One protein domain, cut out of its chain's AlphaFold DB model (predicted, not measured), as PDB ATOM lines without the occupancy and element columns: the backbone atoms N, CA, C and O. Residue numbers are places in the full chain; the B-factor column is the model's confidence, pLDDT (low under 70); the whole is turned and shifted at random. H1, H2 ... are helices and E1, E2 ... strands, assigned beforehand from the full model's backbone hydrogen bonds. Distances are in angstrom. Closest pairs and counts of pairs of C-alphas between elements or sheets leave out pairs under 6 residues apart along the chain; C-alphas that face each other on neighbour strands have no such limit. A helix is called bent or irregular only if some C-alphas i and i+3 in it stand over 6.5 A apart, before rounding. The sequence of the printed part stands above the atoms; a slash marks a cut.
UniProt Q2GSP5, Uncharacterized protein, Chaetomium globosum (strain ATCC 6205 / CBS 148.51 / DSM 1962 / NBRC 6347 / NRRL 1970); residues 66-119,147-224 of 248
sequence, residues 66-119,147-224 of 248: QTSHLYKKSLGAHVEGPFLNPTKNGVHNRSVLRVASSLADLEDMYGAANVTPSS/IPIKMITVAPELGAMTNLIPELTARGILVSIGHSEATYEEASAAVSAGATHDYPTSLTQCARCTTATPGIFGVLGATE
ATOM      1  N   GLN A  66     -46.771  -1.049  34.991       90.31
ATOM      2  CA  GLN A  66     -47.401  -2.216  34.375       90.31
ATOM      3  C   GLN A  66     -48.893  -2.312  34.747       90.31
ATOM      4  O   GLN A  66     -49.448  -1.470  35.449       90.31
ATOM      5  N   THR A  67     -49.579  -3.333  34.233       89.81
ATOM      6  CA  THR A  67     -50.976  -3.617  34.583       89.81
ATOM      7  C   THR A  67     -51.090  -4.245  35.976       89.81
ATOM      8  O   THR A  67     -50.166  -4.906  36.451       89.81
ATOM      9  N   SER A  68     -52.265  -4.122  36.602       89.12
ATOM     10  CA  SER A  68     -52.563  -4.734  37.911       89.12
ATOM     11  C   SER A  68     -52.266  -6.241  37.948       89.12
ATOM     12  O   SER A  68     -51.737  -6.756  38.929       89.12
ATOM     13  N   HIS A  69     -52.524  -6.954  36.843       86.12
ATOM     14  CA  HIS A  69     -52.224  -8.384  36.731       86.12
ATOM     15  C   HIS A  69     -50.745  -8.708  36.981       86.12
ATOM     16  O   HIS A  69     -50.431  -9.728  37.591       86.12
ATOM     17  N   LEU A  70     -49.845  -7.847  36.500       83.75
ATOM     18  CA  LEU A  70     -48.408  -8.029  36.641       83.75
ATOM     19  C   LEU A  70     -47.929  -7.637  38.029       83.75
ATOM     20  O   LEU A  70     -47.177  -8.395  38.628       83.75
ATOM     21  N   TYR A  71     -48.402  -6.514  38.567       85.56
ATOM     22  CA  TYR A  71     -48.019  -6.092  39.912       85.56
ATOM     23  C   TYR A  71     -48.427  -7.095  40.985       85.56
ATOM     24  O   TYR A  71     -47.605  -7.436  41.827       85.56
ATOM     25  N   LYS A  72     -49.644  -7.640  40.905       84.25
ATOM     26  CA  LYS A  72     -50.135  -8.658  41.848       84.25
ATOM     27  C   LYS A  72     -49.301  -9.941  41.847       84.25
ATOM     28  O   LYS A  72     -49.272 -10.640  42.850       84.25
ATOM     29  N   LYS A  73     -48.647 -10.253  40.725       77.88
ATOM     30  CA  LYS A  73     -47.758 -11.413  40.563       77.88
ATOM     31  C   LYS A  73     -46.278 -11.072  40.754       77.88
ATOM     32  O   LYS A  73     -45.440 -11.970  40.719       77.88
ATOM     33  N   SER A  74     -45.949  -9.790  40.862       67.31
ATOM     34  CA  SER A  74     -44.572  -9.327  40.890       67.31
ATOM     35  C   SER A  74     -43.950  -9.606  42.249       67.31
ATOM     36  O   SER A  74     -44.552  -9.349  43.284       67.31
ATOM     37  N   LEU A  75     -42.710 -10.087  42.233       63.38
ATOM     38  CA  LEU A  75     -41.874 -10.266  43.423       63.38
ATOM     39  C   LEU A  75     -41.017  -9.015  43.713       63.38
ATOM     40  O   LEU A  75     -40.020  -9.092  44.431       63.38
ATOM     41  N   GLY A  76     -41.335  -7.887  43.067       66.06
ATOM     42  CA  GLY A  76     -40.540  -6.665  43.107       66.06
ATOM     43  C   GLY A  76     -40.615  -5.956  44.455       66.06
ATOM     44  O   GLY A  76     -41.691  -5.613  44.933       66.06
ATOM     45  N   ALA A  77     -39.449  -5.669  45.031       82.50
ATOM     46  CA  ALA A  77     -39.342  -4.875  46.250       82.50
ATOM     47  C   ALA A  77     -39.653  -3.390  45.992       82.50
ATOM     48  O   ALA A  77     -40.128  -2.707  46.899       82.50
ATOM     49  N   HIS A  78     -39.417  -2.903  44.770       89.12
ATOM     50  CA  HIS A  78     -39.719  -1.538  44.351       89.12
ATOM     51  C   HIS A  78     -40.658  -1.530  43.141       89.12
ATOM     52  O   HIS A  78     -40.404  -2.195  42.134       89.12
ATOM     53  N   VAL A  79     -41.739  -0.759  43.229       90.62
ATOM     54  CA  VAL A  79     -42.634  -0.477  42.103       90.62
ATOM     55  C   VAL A  79     -42.522   0.993  41.697       90.62
ATOM     56  O   VAL A  79     -42.784   1.905  42.476       90.62
ATOM     57  N   GLU A  80     -42.118   1.224  40.454       91.31
ATOM     58  CA  GLU A  80     -41.954   2.551  39.868       91.31
ATOM     59  C   GLU A  80     -43.181   2.867  39.005       91.31
ATOM     60  O   GLU A  80     -43.244   2.533  37.816       91.31
ATOM     61  N   GLY A  81     -44.204   3.452  39.631       90.12
ATOM     62  CA  GLY A  81     -45.522   3.672  39.037       90.12
ATOM     63  C   GLY A  81     -46.576   2.632  39.444       90.12
ATOM     64  O   GLY A  81     -46.328   1.812  40.329       90.12
ATOM     65  N   PRO A  82     -47.793   2.680  38.865       92.69
ATOM     66  CA  PRO A  82     -48.200   3.479  37.707       92.69
ATOM     67  C   PRO A  82     -48.768   4.866  38.053       92.69
ATOM     68  O   PRO A  82     -49.309   5.540  37.177       92.69
ATOM     69  N   PHE A  83     -48.656   5.301  39.308       94.38
ATOM     70  CA  PHE A  83     -49.150   6.597  39.783       94.38
ATOM     71  C   PHE A  83     -48.151   7.730  39.521       94.38
ATOM     72  O   PHE A  83     -47.639   8.351  40.448       94.38
ATOM     73  N   LEU A  84     -47.834   7.949  38.244       93.19
ATOM     74  CA  LEU A  84     -46.825   8.899  37.769       93.19
ATOM     75  C   LEU A  84     -47.464   9.986  36.901       93.19
ATOM     76  O   LEU A  84     -48.527   9.769  36.312       93.19
ATOM     77  N   ASN A  85     -46.788  11.124  36.739       91.94
ATOM     78  CA  ASN A  85     -47.275  12.196  35.881       91.94
ATOM     79  C   ASN A  85     -47.125  11.842  34.388       91.94
ATOM     80  O   ASN A  85     -46.009  11.581  33.927       91.94
ATOM     81  N   PRO A  86     -48.209  11.869  33.580       91.81
ATOM     82  CA  PRO A  86     -48.145  11.533  32.155       91.81
ATOM     83  C   PRO A  86     -47.218  12.427  31.323       91.81
ATOM     84  O   PRO A  86     -46.725  11.993  30.280       91.81
ATOM     85  N   THR A  87     -46.974  13.665  31.760       90.25
ATOM     86  CA  THR A  87     -46.028  14.588  31.104       90.25
ATOM     87  C   THR A  87     -44.571  14.193  31.357       90.25
ATOM     88  O   THR A  87     -43.697  14.456  30.531       90.25
ATOM     89  N   LYS A  88     -44.331  13.476  32.458       87.69
ATOM     90  CA  LYS A  88     -43.040  12.966  32.910       87.69
ATOM     91  C   LYS A  88     -42.975  11.443  32.832       87.69
ATOM     92  O   LYS A  88     -42.313  10.789  33.623       87.69
ATOM     93  N   ASN A  89     -43.642  10.836  31.859       86.88
ATOM     94  CA  ASN A  89     -43.735   9.381  31.794       86.88
ATOM     95  C   ASN A  89     -42.415   8.689  31.397       86.88
ATOM     96  O   ASN A  89     -42.261   7.511  31.683       86.88
ATOM     97  N   GLY A  90     -41.471   9.368  30.735       86.50
ATOM     98  CA  GLY A  90     -40.231   8.733  30.266       86.50
ATOM     99  C   GLY A  90     -40.513   7.467  29.440       86.50
ATOM    100  O   GLY A  90     -41.251   7.514  28.455       86.50
ATOM    101  N   VAL A  91     -39.965   6.328  29.877       84.88
ATOM    102  CA  VAL A  91     -40.176   4.998  29.264       84.88
ATOM    103  C   VAL A  91     -41.474   4.300  29.700       84.88
ATOM    104  O   VAL A  91     -41.807   3.236  29.178       84.88
ATOM    105  N   HIS A  92     -42.228   4.878  30.638       89.88
ATOM    106  CA  HIS A  92     -43.464   4.297  31.154       89.88
ATOM    107  C   HIS A  92     -44.588   4.450  30.130       89.88
ATOM    108  O   HIS A  92     -44.829   5.537  29.590       89.88
ATOM    109  N   ASN A  93     -45.311   3.355  29.884       89.62
ATOM    110  CA  ASN A  93     -46.436   3.370  28.964       89.62
ATOM    111  C   ASN A  93     -47.586   4.206  29.548       89.62
ATOM    112  O   ASN A  93     -48.122   3.905  30.612       89.62
ATOM    113  N   ARG A  94     -47.993   5.249  28.821       90.81
ATOM    114  CA  ARG A  94     -49.059   6.162  29.249       90.81
ATOM    115  C   ARG A  94     -50.410   5.474  29.415       90.81
ATOM    116  O   ARG A  94     -51.192   5.915  30.247       90.81
ATOM    117  N   SER A  95     -50.682   4.404  28.667       92.75
ATOM    118  CA  SER A  95     -51.981   3.721  28.721       92.75
ATOM    119  C   SER A  95     -52.232   2.979  30.033       92.75
ATOM    120  O   SER A  95     -53.377   2.641  30.318       92.75
ATOM    121  N   VAL A  96     -51.182   2.709  30.817       91.88
ATOM    122  CA  VAL A  96     -51.296   2.022  32.112       91.88
ATOM    123  C   VAL A  96     -51.173   2.971  33.302       91.88
ATOM    124  O   VAL A  96     -51.382   2.534  34.431       91.88
ATOM    125  N   LEU A  97     -50.839   4.248  33.073       93.25
ATOM    126  CA  LEU A  97     -50.748   5.236  34.146       93.25
ATOM    127  C   LEU A  97     -52.127   5.491  34.753       93.25
ATOM    128  O   LEU A  97     -53.138   5.539  34.051       93.25
ATOM    129  N   ARG A  98     -52.159   5.659  36.073       93.81
ATOM    130  CA  ARG A  98     -53.389   5.891  36.833       93.81
ATOM    131  C   ARG A  98     -53.189   7.012  37.836       93.81
ATOM    132  O   ARG A  98     -52.071   7.334  38.216       93.81
ATOM    133  N   VAL A  99     -54.302   7.561  38.299       95.00
ATOM    134  CA  VAL A  99     -54.349   8.487  39.428       95.00
ATOM    135  C   VAL A  99     -55.043   7.767  40.578       95.00
ATOM    136  O   VAL A  99     -56.092   7.157  40.367       95.00
ATOM    137  N   ALA A 100     -54.449   7.802  41.769       92.69
ATOM    138  CA  ALA A 100     -55.058   7.238  42.967       92.69
ATOM    139  C   ALA A 100     -55.946   8.287  43.643       92.69
ATOM    140  O   ALA A 100     -55.511   9.417  43.877       92.69
ATOM    141  N   SER A 101     -57.179   7.906  43.972       92.75
ATOM    142  CA  SER A 101     -58.098   8.729  44.773       92.75
ATOM    143  C   SER A 101     -58.238   8.193  46.195       92.75
ATOM    144  O   SER A 101     -58.601   8.932  47.106       92.75
ATOM    145  N   SER A 102     -57.947   6.909  46.395       93.94
ATOM    146  CA  SER A 102     -58.033   6.231  47.684       93.94
ATOM    147  C   SER A 102     -56.990   5.126  47.788       93.94
ATOM    148  O   SER A 102     -56.435   4.676  46.784       93.94
ATOM    149  N   LEU A 103     -56.770   4.624  48.999       89.88
ATOM    150  CA  LEU A 103     -55.909   3.467  49.199       89.88
ATOM    151  C   LEU A 103     -56.426   2.203  48.494       89.88
ATOM    152  O   LEU A 103     -55.628   1.394  48.024       89.88
ATOM    153  N   ALA A 104     -57.746   2.062  48.350       91.56
ATOM    154  CA  ALA A 104     -58.345   0.949  47.623       91.56
ATOM    155  C   ALA A 104     -57.856   0.883  46.164       91.56
ATOM    156  O   ALA A 104     -57.729  -0.209  45.615       91.56
ATOM    157  N   ASP A 105     -57.501   2.020  45.551       93.00
ATOM    158  CA  ASP A 105     -56.911   2.047  44.207       93.00
ATOM    159  C   ASP A 105     -55.497   1.444  44.184       93.00
ATOM    160  O   ASP A 105     -55.110   0.797  43.208       93.00
ATOM    161  N   LEU A 106     -54.719   1.634  45.258       91.19
ATOM    162  CA  LEU A 106     -53.391   1.036  45.406       91.19
ATOM    163  C   LEU A 106     -53.497  -0.460  45.692       91.19
ATOM    164  O   LEU A 106     -52.745  -1.245  45.119       91.19
ATOM    165  N   GLU A 107     -54.447  -0.873  46.527       91.00
ATOM    166  CA  GLU A 107     -54.711  -2.287  46.808       91.00
ATOM    167  C   GLU A 107     -55.262  -3.022  45.575       91.00
ATOM    168  O   GLU A 107     -54.867  -4.159  45.309       91.00
ATOM    169  N   ASP A 108     -56.104  -2.371  44.766       91.69
ATOM    170  CA  ASP A 108     -56.534  -2.890  43.464       91.69
ATOM    171  C   ASP A 108     -55.359  -2.996  42.486       91.69
ATOM    172  O   ASP A 108     -55.229  -3.989  41.765       91.69
ATOM    173  N   MET A 109     -54.469  -2.004  42.459       91.69
ATOM    174  CA  MET A 109     -53.341  -2.012  41.536       91.69
ATOM    175  C   MET A 109     -52.296  -3.061  41.921       91.69
ATOM    176  O   MET A 109     -51.972  -3.935  41.119       91.69
ATOM    177  N   TYR A 110     -51.790  -2.991  43.147       90.25
ATOM    178  CA  TYR A 110     -50.657  -3.784  43.608       90.25
ATOM    179  C   TYR A 110     -51.058  -5.118  44.239       90.25
ATOM    180  O   TYR A 110     -50.243  -6.035  44.295       90.25
ATOM    181  N   GLY A 111     -52.313  -5.257  44.668       88.69
ATOM    182  CA  GLY A 111     -52.791  -6.372  45.480       88.69
ATOM    183  C   GLY A 111     -52.698  -6.055  46.970       88.69
ATOM    184  O   GLY A 111     -51.633  -5.703  47.471       88.69
ATOM    185  N   ALA A 112     -53.800  -6.237  47.702       86.88
ATOM    186  CA  ALA A 112     -53.862  -5.958  49.140       86.88
ATOM    187  C   ALA A 112     -52.782  -6.700  49.955       86.88
ATOM    188  O   ALA A 112     -52.221  -6.133  50.890       86.88
ATOM    189  N   ALA A 113     -52.436  -7.931  49.559       83.56
ATOM    190  CA  ALA A 113     -51.370  -8.719  50.186       83.56
ATOM    191  C   ALA A 113     -49.969  -8.092  50.029       83.56
ATOM    192  O   ALA A 113     -49.124  -8.263  50.902       83.56
ATOM    193  N   ASN A 114     -49.739  -7.328  48.956       84.31
ATOM    194  CA  ASN A 114     -48.453  -6.691  48.668       84.31
ATOM    195  C   ASN A 114     -48.305  -5.312  49.325       84.31
ATOM    196  O   ASN A 114     -47.181  -4.861  49.530       84.31
ATOM    197  N   VAL A 115     -49.426  -4.648  49.634       82.94
ATOM    198  CA  VAL A 115     -49.477  -3.303  50.249       82.94
ATOM    199  C   VAL A 115     -49.687  -3.377  51.766       82.94
ATOM    200  O   VAL A 115     -49.448  -2.411  52.485       82.94
ATOM    201  N   THR A 116     -50.124  -4.524  52.281       72.81
ATOM    202  CA  THR A 116     -50.242  -4.762  53.722       72.81
ATOM    203  C   THR A 116     -48.972  -5.451  54.206       72.81
ATOM    204  O   THR A 116     -48.567  -6.448  53.607       72.81
ATOM    205  N   PRO A 117     -48.324  -4.990  55.287       58.59
ATOM    206  CA  PRO A 117     -47.222  -5.739  55.853       58.59
ATOM    207  C   PRO A 117     -47.766  -7.091  56.319       58.59
ATOM    208  O   PRO A 117     -48.546  -7.165  57.269       58.59
ATOM    209  N   SER A 118     -47.338  -8.175  55.667       49.94
ATOM    210  CA  SER A 118     -47.329  -9.481  56.320       49.94
ATOM    211  C   SER A 118     -46.594  -9.269  57.636       49.94
ATOM    212  O   SER A 118     -45.427  -8.861  57.636       49.94
ATOM    213  N   SER A 119     -47.294  -9.450  58.757       41.94
ATOM    214  CA  SER A 119     -46.648  -9.540  60.054       41.94
ATOM    215  C   SER A 119     -45.582 -10.610  59.904       41.94
ATOM    216  O   SER A 119     -45.903 -11.796  59.808       41.94
ATOM    217  N   ILE A 147     -42.542 -11.688  48.386       63.03
ATOM    218  CA  ILE A 147     -41.788 -10.517  48.842       63.03
ATOM    219  C   ILE A 147     -42.746  -9.329  48.731       63.03
ATOM    220  O   ILE A 147     -43.036  -8.916  47.609       63.03
ATOM    221  N   PRO A 148     -43.258  -8.784  49.851       76.31
ATOM    222  CA  PRO A 148     -44.161  -7.646  49.791       76.31
ATOM    223  C   PRO A 148     -43.409  -6.412  49.296       76.31
ATOM    224  O   PRO A 148     -42.195  -6.282  49.499       76.31
ATOM    225  N   ILE A 149     -44.148  -5.478  48.703       86.75
ATOM    226  CA  ILE A 149     -43.598  -4.216  48.210       86.75
ATOM    227  C   ILE A 149     -42.986  -3.452  49.387       86.75
ATOM    228  O   ILE A 149     -43.569  -3.353  50.468       86.75
ATOM    229  N   LYS A 150     -41.778  -2.928  49.182       87.19
ATOM    230  CA  LYS A 150     -41.034  -2.132  50.166       87.19
ATOM    231  C   LYS A 150     -40.893  -0.680  49.764       87.19
ATOM    232  O   LYS A 150     -40.702   0.152  50.642       87.19
ATOM    233  N   MET A 151     -40.994  -0.386  48.473       89.62
ATOM    234  CA  MET A 151     -40.829   0.956  47.945       89.62
ATOM    235  C   MET A 151     -41.794   1.212  46.788       89.62
ATOM    236  O   MET A 151     -41.992   0.339  45.940       89.62
ATOM    237  N   ILE A 152     -42.369   2.410  46.738       91.00
ATOM    238  CA  ILE A 152     -43.245   2.873  45.659       91.00
ATOM    239  C   ILE A 152     -42.756   4.246  45.200       91.00
ATOM    240  O   ILE A 152     -42.637   5.149  46.024       91.00
ATOM    241  N   THR A 153     -42.526   4.422  43.899       92.00
ATOM    242  CA  THR A 153     -42.306   5.753  43.307       92.00
ATOM    243  C   THR A 153     -43.619   6.320  42.770       92.00
ATOM    244  O   THR A 153     -44.313   5.648  42.000       92.00
ATOM    245  N   VAL A 154     -43.953   7.550  43.173       92.75
ATOM    246  CA  VAL A 154     -45.216   8.233  42.852       92.75
ATOM    247  C   VAL A 154     -45.011   9.705  42.484       92.75
ATOM    248  O   VAL A 154     -44.043  10.340  42.903       92.75
ATOM    249  N   ALA A 155     -45.977  10.261  41.753       93.31
ATOM    250  CA  ALA A 155     -46.136  11.696  41.546       93.31
ATOM    251  C   ALA A 155     -47.130  12.266  42.588       93.31
ATOM    252  O   ALA A 155     -48.321  11.942  42.523       93.31
ATOM    253  N   PRO A 156     -46.672  13.054  43.581       92.19
ATOM    254  CA  PRO A 156     -47.495  13.484  44.716       92.19
ATOM    255  C   PRO A 156     -48.592  14.498  44.361       92.19
ATOM    256  O   PRO A 156     -49.597  14.573  45.071       92.19
ATOM    257  N   GLU A 157     -48.422  15.251  43.272       92.00
ATOM    258  CA  GLU A 157     -49.349  16.291  42.805       92.00
ATOM    259  C   GLU A 157     -50.637  15.725  42.183       92.00
ATOM    260  O   GLU A 157     -51.580  16.462  41.893       92.00
ATOM    261  N   LEU A 158     -50.695  14.410  41.948       92.00
ATOM    262  CA  LEU A 158     -51.824  13.771  41.286       92.00
ATOM    263  C   LEU A 158     -52.792  13.110  42.270       92.00
ATOM    264  O   LEU A 158     -52.430  12.248  43.072       92.00
ATOM    265  N   GLY A 159     -54.074  13.448  42.118       91.06
ATOM    266  CA  GLY A 159     -55.168  12.837  42.867       91.06
ATOM    267  C   GLY A 159     -55.054  13.088  44.366       91.06
ATOM    268  O   GLY A 159     -54.822  14.211  44.802       91.06
ATOM    269  N   ALA A 160     -55.233  12.031  45.154       92.50
ATOM    270  CA  ALA A 160     -55.111  12.082  46.607       92.50
ATOM    271  C   ALA A 160     -53.741  11.592  47.106       92.50
ATOM    272  O   ALA A 160     -53.606  11.335  48.300       92.50
ATOM    273  N   MET A 161     -52.735  11.444  46.229       92.75
ATOM    274  CA  MET A 161     -51.500  10.722  46.553       92.75
ATOM    275  C   MET A 161     -50.816  11.255  47.812       92.75
ATOM    276  O   MET A 161     -50.537  10.467  48.706       92.75
ATOM    277  N   THR A 162     -50.651  12.576  47.938       91.94
ATOM    278  CA  THR A 162     -50.058  13.213  49.131       91.94
ATOM    279  C   THR A 162     -50.752  12.812  50.442       91.94
ATOM    280  O   THR A 162     -50.082  12.568  51.442       91.94
ATOM    281  N   ASN A 163     -52.080  12.649  50.436       93.81
ATOM    282  CA  ASN A 163     -52.850  12.245  51.619       93.81
ATOM    283  C   ASN A 163     -52.723  10.746  51.938       93.81
ATOM    284  O   ASN A 163     -53.032  10.333  53.052       93.81
ATOM    285  N   LEU A 164     -52.288   9.931  50.973       93.44
ATOM    286  CA  LEU A 164     -52.117   8.481  51.120       93.44
ATOM    287  C   LEU A 164     -50.717   8.107  51.630       93.44
ATOM    288  O   LEU A 164     -50.535   7.018  52.176       93.44
ATOM    289  N   ILE A 165     -49.737   9.007  51.497       92.88
ATOM    290  CA  ILE A 165     -48.342   8.798  51.925       92.88
ATOM    291  C   ILE A 165     -48.239   8.375  53.401       92.88
ATOM    292  O   ILE A 165     -47.582   7.364  53.657       92.88
ATOM    293  N   PRO A 166     -48.917   9.029  54.370       92.88
ATOM    294  CA  PRO A 166     -48.805   8.638  55.775       92.88
ATOM    295  C   PRO A 166     -49.274   7.202  56.035       92.88
ATOM    296  O   PRO A 166     -48.696   6.497  56.861       92.88
ATOM    297  N   GLU A 167     -50.304   6.744  55.315       91.19
ATOM    298  CA  GLU A 167     -50.829   5.386  55.460       91.19
ATOM    299  C   GLU A 167     -49.879   4.338  54.865       91.19
ATOM    300  O   GLU A 167     -49.663   3.284  55.468       91.19
ATOM    301  N   LEU A 168     -49.253   4.634  53.722       90.56
ATOM    302  CA  LEU A 168     -48.227   3.774  53.124       90.56
ATOM    303  C   LEU A 168     -46.996   3.657  54.029       90.56
ATOM    304  O   LEU A 168     -46.512   2.551  54.285       90.56
ATOM    305  N   THR A 169     -46.543   4.777  54.586       90.19
ATOM    306  CA  THR A 169     -45.415   4.800  55.521       90.19
ATOM    307  C   THR A 169     -45.746   4.047  56.812       90.19
ATOM    308  O   THR A 169     -44.919   3.271  57.295       90.19
ATOM    309  N   ALA A 170     -46.971   4.168  57.341       89.50
ATOM    310  CA  ALA A 170     -47.433   3.388  58.497       89.50
ATOM    311  C   ALA A 170     -47.459   1.870  58.227       89.50
ATOM    312  O   ALA A 170     -47.262   1.069  59.141       89.50
ATOM    313  N   ARG A 171     -47.645   1.471  56.964       88.25
ATOM    314  CA  ARG A 171     -47.560   0.079  56.489       88.25
ATOM    315  C   ARG A 171     -46.118  -0.396  56.254       88.25
ATOM    316  O   ARG A 171     -45.908  -1.555  55.903       88.25
ATOM    317  N   GLY A 172     -45.120   0.460  56.490       87.31
ATOM    318  CA  GLY A 172     -43.701   0.145  56.316       87.31
ATOM    319  C   GLY A 172     -43.242   0.156  54.858       87.31
ATOM    320  O   GLY A 172     -42.261  -0.516  54.530       87.31
ATOM    321  N   ILE A 173     -43.960   0.877  53.994       89.25
ATOM    322  CA  ILE A 173     -43.615   1.082  52.587       89.25
ATOM    323  C   ILE A 173     -42.940   2.445  52.451       89.25
ATOM    324  O   ILE A 173     -43.489   3.464  52.864       89.25
ATOM    325  N   LEU A 174     -41.755   2.464  51.847       90.06
ATOM    326  CA  LEU A 174     -41.051   3.690  51.494       90.06
ATOM    327  C   LEU A 174     -41.722   4.332  50.279       90.06
ATOM    328  O   LEU A 174     -41.919   3.682  49.252       90.06
ATOM    329  N   VAL A 175     -42.059   5.613  50.376       91.19
ATOM    330  CA  VAL A 175     -42.647   6.365  49.263       91.19
ATOM    331  C   VAL A 175     -41.598   7.312  48.704       91.19
ATOM    332  O   VAL A 175     -41.137   8.195  49.423       91.19
ATOM    333  N   SER A 176     -41.240   7.135  47.432       90.62
ATOM    334  CA  SER A 176     -40.349   8.028  46.689       90.62
ATOM    335  C   SER A 176     -41.124   8.937  45.745       90.62
ATOM    336  O   SER A 176     -42.111   8.529  45.131       90.62
ATOM    337  N   ILE A 177     -40.670  10.183  45.628       90.56
ATOM    338  CA  ILE A 177     -41.213  11.169  44.693       90.56
ATOM    339  C   ILE A 177     -40.428  11.066  43.385       90.56
ATOM    340  O   ILE A 177     -39.205  11.213  43.384       90.56
ATOM    341  N   GLY A 178     -41.117  10.843  42.266       88.88
ATOM    342  CA  GLY A 178     -40.496  10.731  40.945       88.88
ATOM    343  C   GLY A 178     -41.505  10.847  39.808       88.88
ATOM    344  O   GLY A 178     -42.708  10.724  40.026       88.88
ATOM    345  N   HIS A 179     -41.015  11.090  38.586       90.75
ATOM    346  CA  HIS A 179     -41.863  11.283  37.397       90.75
ATOM    347  C   HIS A 179     -42.978  12.309  37.631       90.75
ATOM    348  O   HIS A 179     -44.154  12.050  37.375       90.75
ATOM    349  N   SER A 180     -42.599  13.463  38.167       89.00
ATOM    350  CA  SER A 180     -43.520  14.433  38.752       89.00
ATOM    351  C   SER A 180     -43.221  15.847  38.250       89.00
ATOM    352  O   SER A 180     -42.063  16.213  38.034       89.00
ATOM    353  N   GLU A 181     -44.274  16.637  38.054       89.94
ATOM    354  CA  GLU A 181     -44.215  18.085  37.814       89.94
ATOM    355  C   GLU A 181     -44.453  18.890  39.100       89.94
ATOM    356  O   GLU A 181     -44.720  20.088  39.025       89.94
ATOM    357  N   ALA A 182     -44.372  18.246  40.270       88.19
ATOM    358  CA  ALA A 182     -44.701  18.883  41.535       88.19
ATOM    359  C   ALA A 182     -43.889  20.165  41.761       88.19
ATOM    360  O   ALA A 182     -42.674  20.229  41.511       88.19
ATOM    361  N   THR A 183     -44.571  21.184  42.278       90.00
ATOM    362  CA  THR A 183     -43.910  22.397  42.752       90.00
ATOM    363  C   THR A 183     -43.101  22.108  44.018       90.00
ATOM    364  O   THR A 183     -43.152  21.019  44.595       90.00
ATOM    365  N   TYR A 184     -42.325  23.095  44.464       85.69
ATOM    366  CA  TYR A 184     -41.593  22.983  45.724       85.69
ATOM    367  C   TYR A 184     -42.542  22.743  46.906       85.69
ATOM    368  O   TYR A 184     -42.265  21.908  47.762       85.69
ATOM    369  N   GLU A 185     -43.680  23.434  46.929       88.81
ATOM    370  CA  GLU A 185     -44.683  23.347  47.991       88.81
ATOM    371  C   GLU A 185     -45.346  21.967  48.020       88.81
ATOM    372  O   GLU A 185     -45.470  21.369  49.087       88.81
ATOM    373  N   GLU A 186     -45.717  21.431  46.856       90.44
ATOM    374  CA  GLU A 186     -46.309  20.094  46.731       90.44
ATOM    375  C   GLU A 186     -45.315  19.001  47.141       90.44
ATOM    376  O   GLU A 186     -45.648  18.099  47.913       90.44
ATOM    377  N   ALA A 187     -44.063  19.108  46.689       88.19
ATOM    378  CA  ALA A 187     -43.007  18.177  47.064       88.19
ATOM    379  C   ALA A 187     -42.658  18.271  48.561       88.19
ATOM    380  O   ALA A 187     -42.441  17.251  49.214       88.19
ATOM    381  N   SER A 188     -42.648  19.479  49.131       88.19
ATOM    382  CA  SER A 188     -42.419  19.708  50.562       88.19
ATOM    383  C   SER A 188     -43.562  19.149  51.415       88.19
ATOM    384  O   SER A 188     -43.305  18.511  52.440       88.19
ATOM    385  N   ALA A 189     -44.813  19.302  50.971       90.44
ATOM    386  CA  ALA A 189     -45.974  18.699  51.622       90.44
ATOM    387  C   ALA A 189     -45.895  17.165  51.607       90.44
ATOM    388  O   ALA A 189     -46.129  16.532  52.635       90.44
ATOM    389  N   ALA A 190     -45.492  16.566  50.485       90.38
ATOM    390  CA  ALA A 190     -45.310  15.121  50.375       90.38
ATOM    391  C   ALA A 190     -44.192  14.590  51.289       90.38
ATOM    392  O   ALA A 190     -44.376  13.571  51.956       90.38
ATOM    393  N   VAL A 191     -43.060  15.296  51.386       89.50
ATOM    394  CA  VAL A 191     -41.989  14.948  52.339       89.50
ATOM    395  C   VAL A 191     -42.464  15.083  53.782       89.50
ATOM    396  O   VAL A 191     -42.235  14.185  54.590       89.50
ATOM    397  N   SER A 192     -43.200  16.149  54.097       90.12
ATOM    398  CA  SER A 192     -43.799  16.347  55.425       90.12
ATOM    399  C   SER A 192     -44.806  15.246  55.779       90.12
ATOM    400  O   SER A 192     -44.949  14.890  56.946       90.12
ATOM    401  N   ALA A 193     -45.474  14.665  54.775       90.00
ATOM    402  CA  ALA A 193     -46.378  13.527  54.924       90.00
ATOM    403  C   ALA A 193     -45.653  12.171  55.085       90.00
ATOM    404  O   ALA A 193     -46.303  11.156  55.333       90.00
ATOM    405  N   GLY A 194     -44.320  12.139  54.978       88.62
ATOM    406  CA  GLY A 194     -43.499  10.946  55.185       88.62
ATOM    407  C   GLY A 194     -42.894  10.353  53.913       88.62
ATOM    408  O   GLY A 194     -42.363   9.244  53.979       88.62
ATOM    409  N   ALA A 195     -42.959  11.050  52.775       87.00
ATOM    410  CA  ALA A 195     -42.221  10.640  51.588       87.00
ATOM    411  C   ALA A 195     -40.722  10.855  51.790       87.00
ATOM    412  O   ALA A 195     -40.273  11.897  52.272       87.00
ATOM    413  N   THR A 196     -39.938   9.882  51.356       78.44
ATOM    414  CA  THR A 196     -38.485   9.981  51.294       78.44
ATOM    415  C   THR A 196     -38.097  10.326  49.867       78.44
ATOM    416  O   THR A 196     -38.450   9.604  48.942       78.44
ATOM    417  N   HIS A 197     -37.366  11.415  49.660       66.81
ATOM    418  CA  HIS A 197     -36.756  11.662  48.355       66.81
ATOM    419  C   HIS A 197     -35.701  10.588  48.098       66.81
ATOM    420  O   HIS A 197     -34.706  10.587  48.816       66.81
ATOM    421  N   ASP A 198     -35.882   9.708  47.103       53.06
ATOM    422  CA  ASP A 198     -34.822   8.751  46.772       53.06
ATOM    423  C   ASP A 198     -34.639   8.435  45.266       53.06
ATOM    424  O   ASP A 198     -35.542   7.912  44.611       53.06
ATOM    425  N   TYR A 199     -33.406   8.750  44.813       54.12
ATOM    426  CA  TYR A 199     -32.512   8.216  43.751       54.12
ATOM    427  C   TYR A 199     -32.803   8.371  42.216       54.12
ATOM    428  O   TYR A 199     -33.881   8.783  41.797       54.12
ATOM    429  N   PRO A 200     -31.764   8.260  41.341       51.22
ATOM    430  CA  PRO A 200     -31.417   9.239  40.291       51.22
ATOM    431  C   PRO A 200     -32.298   9.258  39.027       51.22
ATOM    432  O   PRO A 200     -32.250  10.235  38.273       51.22
ATOM    433  N   THR A 201     -33.118   8.239  38.772       48.62
ATOM    434  CA  THR A 201     -34.096   8.265  37.665       48.62
ATOM    435  C   THR A 201     -35.306   9.138  37.987       48.62
ATOM    436  O   THR A 201     -35.826   9.772  37.071       48.62
ATOM    437  N   SER A 202     -35.674   9.299  39.268       53.12
ATOM    438  CA  SER A 202     -36.702  10.263  39.691       53.12
ATOM    439  C   SER A 202     -36.315  11.687  39.266       53.12
ATOM    440  O   SER A 202     -37.075  12.352  38.564       53.12
ATOM    441  N   LEU A 203     -35.081  12.119  39.561       56.56
ATOM    442  CA  LEU A 203     -34.635  13.493  39.305       56.56
ATOM    443  C   LEU A 203     -34.535  13.839  37.816       56.56
ATOM    444  O   LEU A 203     -34.880  14.954  37.422       56.56
ATOM    445  N   THR A 204     -34.087  12.907  36.969       63.34
ATOM    446  CA  THR A 204     -33.978  13.172  35.520       63.34
ATOM    447  C   THR A 204     -35.342  13.432  34.880       63.34
ATOM    448  O   THR A 204     -35.435  14.157  33.885       63.34
ATOM    449  N   GLN A 205     -36.403  12.895  35.486       72.81
ATOM    450  CA  GLN A 205     -37.768  12.956  34.997       72.81
ATOM    451  C   GLN A 205     -38.692  13.744  35.949       72.81
ATOM    452  O   GLN A 205     -39.902  13.558  35.939       72.81
ATOM    453  N   CYS A 206     -38.142  14.684  36.720       71.50
ATOM    454  CA  CYS A 206     -38.896  15.636  37.542       71.50
ATOM    455  C   CYS A 206     -38.977  17.038  36.901       71.50
ATOM    456  O   CYS A 206     -38.365  17.310  35.855       71.50
ATOM    457  N   ALA A 207     -39.769  17.941  37.486       71.25
ATOM    458  CA  ALA A 207     -39.760  19.366  37.143       71.25
ATOM    459  C   ALA A 207     -38.331  19.932  37.239       71.25
ATOM    460  O   ALA A 207     -37.604  19.659  38.195       71.25
ATOM    461  N   ARG A 208     -37.904  20.712  36.238       73.00
ATOM    462  CA  ARG A 208     -36.551  21.293  36.219       73.00
ATOM    463  C   ARG A 208     -36.423  22.375  37.287       73.00
ATOM    464  O   ARG A 208     -37.286  23.240  37.388       73.00
ATOM    465  N   CYS A 209     -35.292  22.376  37.983       75.50
ATOM    466  CA  CYS A 209     -34.907  23.482  38.849       75.50
ATOM    467  C   CYS A 209     -34.560  24.715  38.002       75.50
ATOM    468  O   CYS A 209     -33.714  24.644  37.104       75.50
ATOM    469  N   THR A 210     -35.202  25.843  38.290       73.06
ATOM    470  CA  THR A 210     -34.823  27.158  37.765       73.06
ATOM    471  C   THR A 210     -34.534  28.112  38.918       73.06
ATOM    472  O   THR A 210     -34.912  27.860  40.060       73.06
ATOM    473  N   THR A 211     -33.884  29.239  38.627       71.19
ATOM    474  CA  THR A 211     -33.595  30.269  39.638       71.19
ATOM    475  C   THR A 211     -34.852  30.851  40.291       71.19
ATOM    476  O   THR A 211     -34.769  31.333  41.414       71.19
ATOM    477  N   ALA A 212     -36.000  30.809  39.607       69.81
ATOM    478  CA  ALA A 212     -37.277  31.315  40.114       69.81
ATOM    479  C   ALA A 212     -38.171  30.215  40.715       69.81
ATOM    480  O   ALA A 212     -39.014  30.508  41.556       69.81
ATOM    481  N   THR A 213     -37.998  28.962  40.290       75.19
ATOM    482  CA  THR A 213     -38.800  27.812  40.727       75.19
ATOM    483  C   THR A 213     -37.891  26.613  41.004       75.19
ATOM    484  O   THR A 213     -37.481  25.918  40.070       75.19
ATOM    485  N   PRO A 214     -37.556  26.341  42.278       75.25
ATOM    486  CA  PRO A 214     -36.627  25.266  42.617       75.25
ATOM    487  C   PRO A 214     -37.246  23.864  42.456       75.25
ATOM    488  O   PRO A 214     -36.517  22.895  42.244       75.25
ATOM    489  N   GLY A 215     -38.580  23.754  42.510       78.38
ATOM    490  CA  GLY A 215     -39.315  22.497  42.332       78.38
ATOM    491  C   GLY A 215     -38.904  21.412  43.334       78.38
ATOM    492  O   GLY A 215     -38.413  21.708  44.425       78.38
ATOM    493  N   ILE A 216     -39.053  20.150  42.927       79.62
ATOM    494  CA  ILE A 216     -38.663  18.949  43.694       79.62
ATOM    495  C   ILE A 216     -37.189  19.009  44.138       79.62
ATOM    496  O   ILE A 216     -36.861  18.669  45.271       79.62
ATOM    497  N   PHE A 217     -36.295  19.535  43.293       79.50
ATOM    498  CA  PHE A 217     -34.872  19.688  43.623       79.50
ATOM    499  C   PHE A 217     -34.623  20.605  44.826       79.50
ATOM    500  O   PHE A 217     -33.652  20.399  45.553       79.50
ATOM    501  N   GLY A 218     -35.485  21.600  45.055       74.19
ATOM    502  CA  GLY A 218     -35.380  22.491  46.212       74.19
ATOM    503  C   GLY A 218     -35.560  21.770  47.545       74.19
ATOM    504  O   GLY A 218     -34.958  22.163  48.542       74.19
ATOM    505  N   VAL A 219     -36.339  20.687  47.559       75.38
ATOM    506  CA  VAL A 219     -36.640  19.932  48.781       75.38
ATOM    507  C   VAL A 219     -35.450  19.077  49.225       75.38
ATOM    508  O   VAL A 219     -35.282  18.851  50.417       75.38
ATOM    509  N   LEU A 220     -34.550  18.694  48.308       68.25
ATOM    510  CA  LEU A 220     -33.323  17.952  48.642       68.25
ATOM    511  C   LEU A 220     -32.398  18.718  49.605       68.25
ATOM    512  O   LEU A 220     -31.650  18.098  50.357       68.25
ATOM    513  N   GLY A 221     -32.425  20.055  49.568       56.00
ATOM    514  CA  GLY A 221     -31.637  20.913  50.459       56.00
ATOM    515  C   GLY A 221     -32.380  21.353  51.725       56.00
ATOM    516  O   GLY A 221     -31.748  21.814  52.675       56.00
ATOM    517  N   ALA A 222     -33.707  21.213  51.752       58.28
ATOM    518  CA  ALA A 222     -34.559  21.630  52.858       58.28
ATOM    519  C   ALA A 222     -34.676  20.494  53.885       58.28
ATOM    520  O   ALA A 222     -35.651  19.752  53.917       58.28
ATOM    521  N   THR A 223     -33.650  20.327  54.720       44.41
ATOM    522  CA  THR A 223     -33.708  19.391  55.851       44.41
ATOM    523  C   THR A 223     -34.229  20.115  57.091       44.41
ATOM    524  O   THR A 223     -33.464  20.683  57.862       44.41
ATOM    525  N   GLU A 224     -35.543  20.088  57.314       47.16
ATOM    526  CA  GLU A 224     -36.025  20.079  58.699       47.16
ATOM    527  C   GLU A 224     -35.730  18.669  59.236       47.16
ATOM    528  O   GLU A 224     -36.070  17.682  58.571       47.16
TER     529      GLU A 224
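AT A GLANCE: This is residues 66 to 119 and 147 to 224 of the 248 residues of an uncharacterized protein of Chaetomium globosum (strain ATCC 6205 / CBS 148.51 / DSM 1962 / NBRC 6347 / NRRL 1970) (UniProt Q2GSP5). A small parallel sheet, E1, E2 and E3, forms the core, with H4 covering one face along E3. A cluster of three short helices, H1, H2 and H3, lies toward one end of the longest axis, and H5 packed with H7 lies toward the other, where the loop round residue 209, between H6 and H7, reaches farther out; loops fill much of the rest. The printed part has 132 residues, with seven named helices and three named strands in the order H1 E1 H2 H3 E2 H4 E3 H5 H6 H7; the sheet's order is E1 E2 E3. By its named elements it is mostly helix, though under half of the residues are in them. It is compact, with a radius of gyration of the C-alphas of 14.0 A and spans of 44 by 32 by 24 A.

IN THESE COORDINATES: The strands are E1, residues 78 to 80, E2, residues 151 to 154, 9.9 A long, and E3, residues 174 to 177, 10.1 A. H4, residues 161 to 170, is 14.6 A long and only just irregular: C-alphas 163 and 166 are 6.8 A apart. H1, residues 68 to 73, begins at C-alpha 68 (-52.563, -4.734, 37.911). H2 is residues 103 to 110, 10.6 A, and H3 residues 112 to 115. H5 is residues 184 to 192, 12.0 A, H6 residues 200 to 204, and H7 residues 215 to 219, ending at C-alpha 219 (-36.640, 19.932, 48.781).

HOW THE PARTS SIT: E1 and E2 are parallel at 11 degrees, with N 79 and O 151 2.9 A apart. E2 and E3 are parallel at 26 degrees, with N 176 and O 152 2.8 A apart. H4 is on the sheet at a height of 9.0 A, over E3 and along the strands, at 9 degrees to E3 on the local plane; this gives two layers, a helix on one face of a sheet. E2, H4 and E3 form a strand-helix-strand unit, two parallel neighbour strands with a helix between, whose crossover is right-handed. H5 and H6 only graze the sheet. H4 and H5 only just touch, with 3 pairs of C-alphas within 8 A, the closest Thr 162 and Ala 190 at 5.3 A. H5 touches H7, the closest C-alphas being Tyr 184 and Gly 215, 4.1 A. H1 touches H2, Ser 68 to Met 109 being closest at 4.6 A between C-alphas, at a steep tilt of 66 degrees, the same way. H2 and H3 touch only at the corner, closest at C-alphas 107 and 115, 6.3 A. H1 and H5 are apart. Every O i to N i+4 pair is within hydrogen-bond range in H2, H5 and H6, against 1 of 2 in H1, 4 of 6 in H4 and 0 of 1 in H7, where 2 of 2 O i to N i+3 pairs are; H3 is too short for an O i to N i+4 pair.

THE WHOLE: The C-alphas farthest apart are those of Ser 119 and Thr 211, 46.6 A. Residues 120 to 146 are not printed; the gap from C-alpha 119 to C-alpha 147 is 12.3 A. The link from E1 to H2, 22 residues, is long. The mean pLDDT of the printed part is 82.7; 21 residues are under 70, among them residues 197 to 204 and 220 to 224.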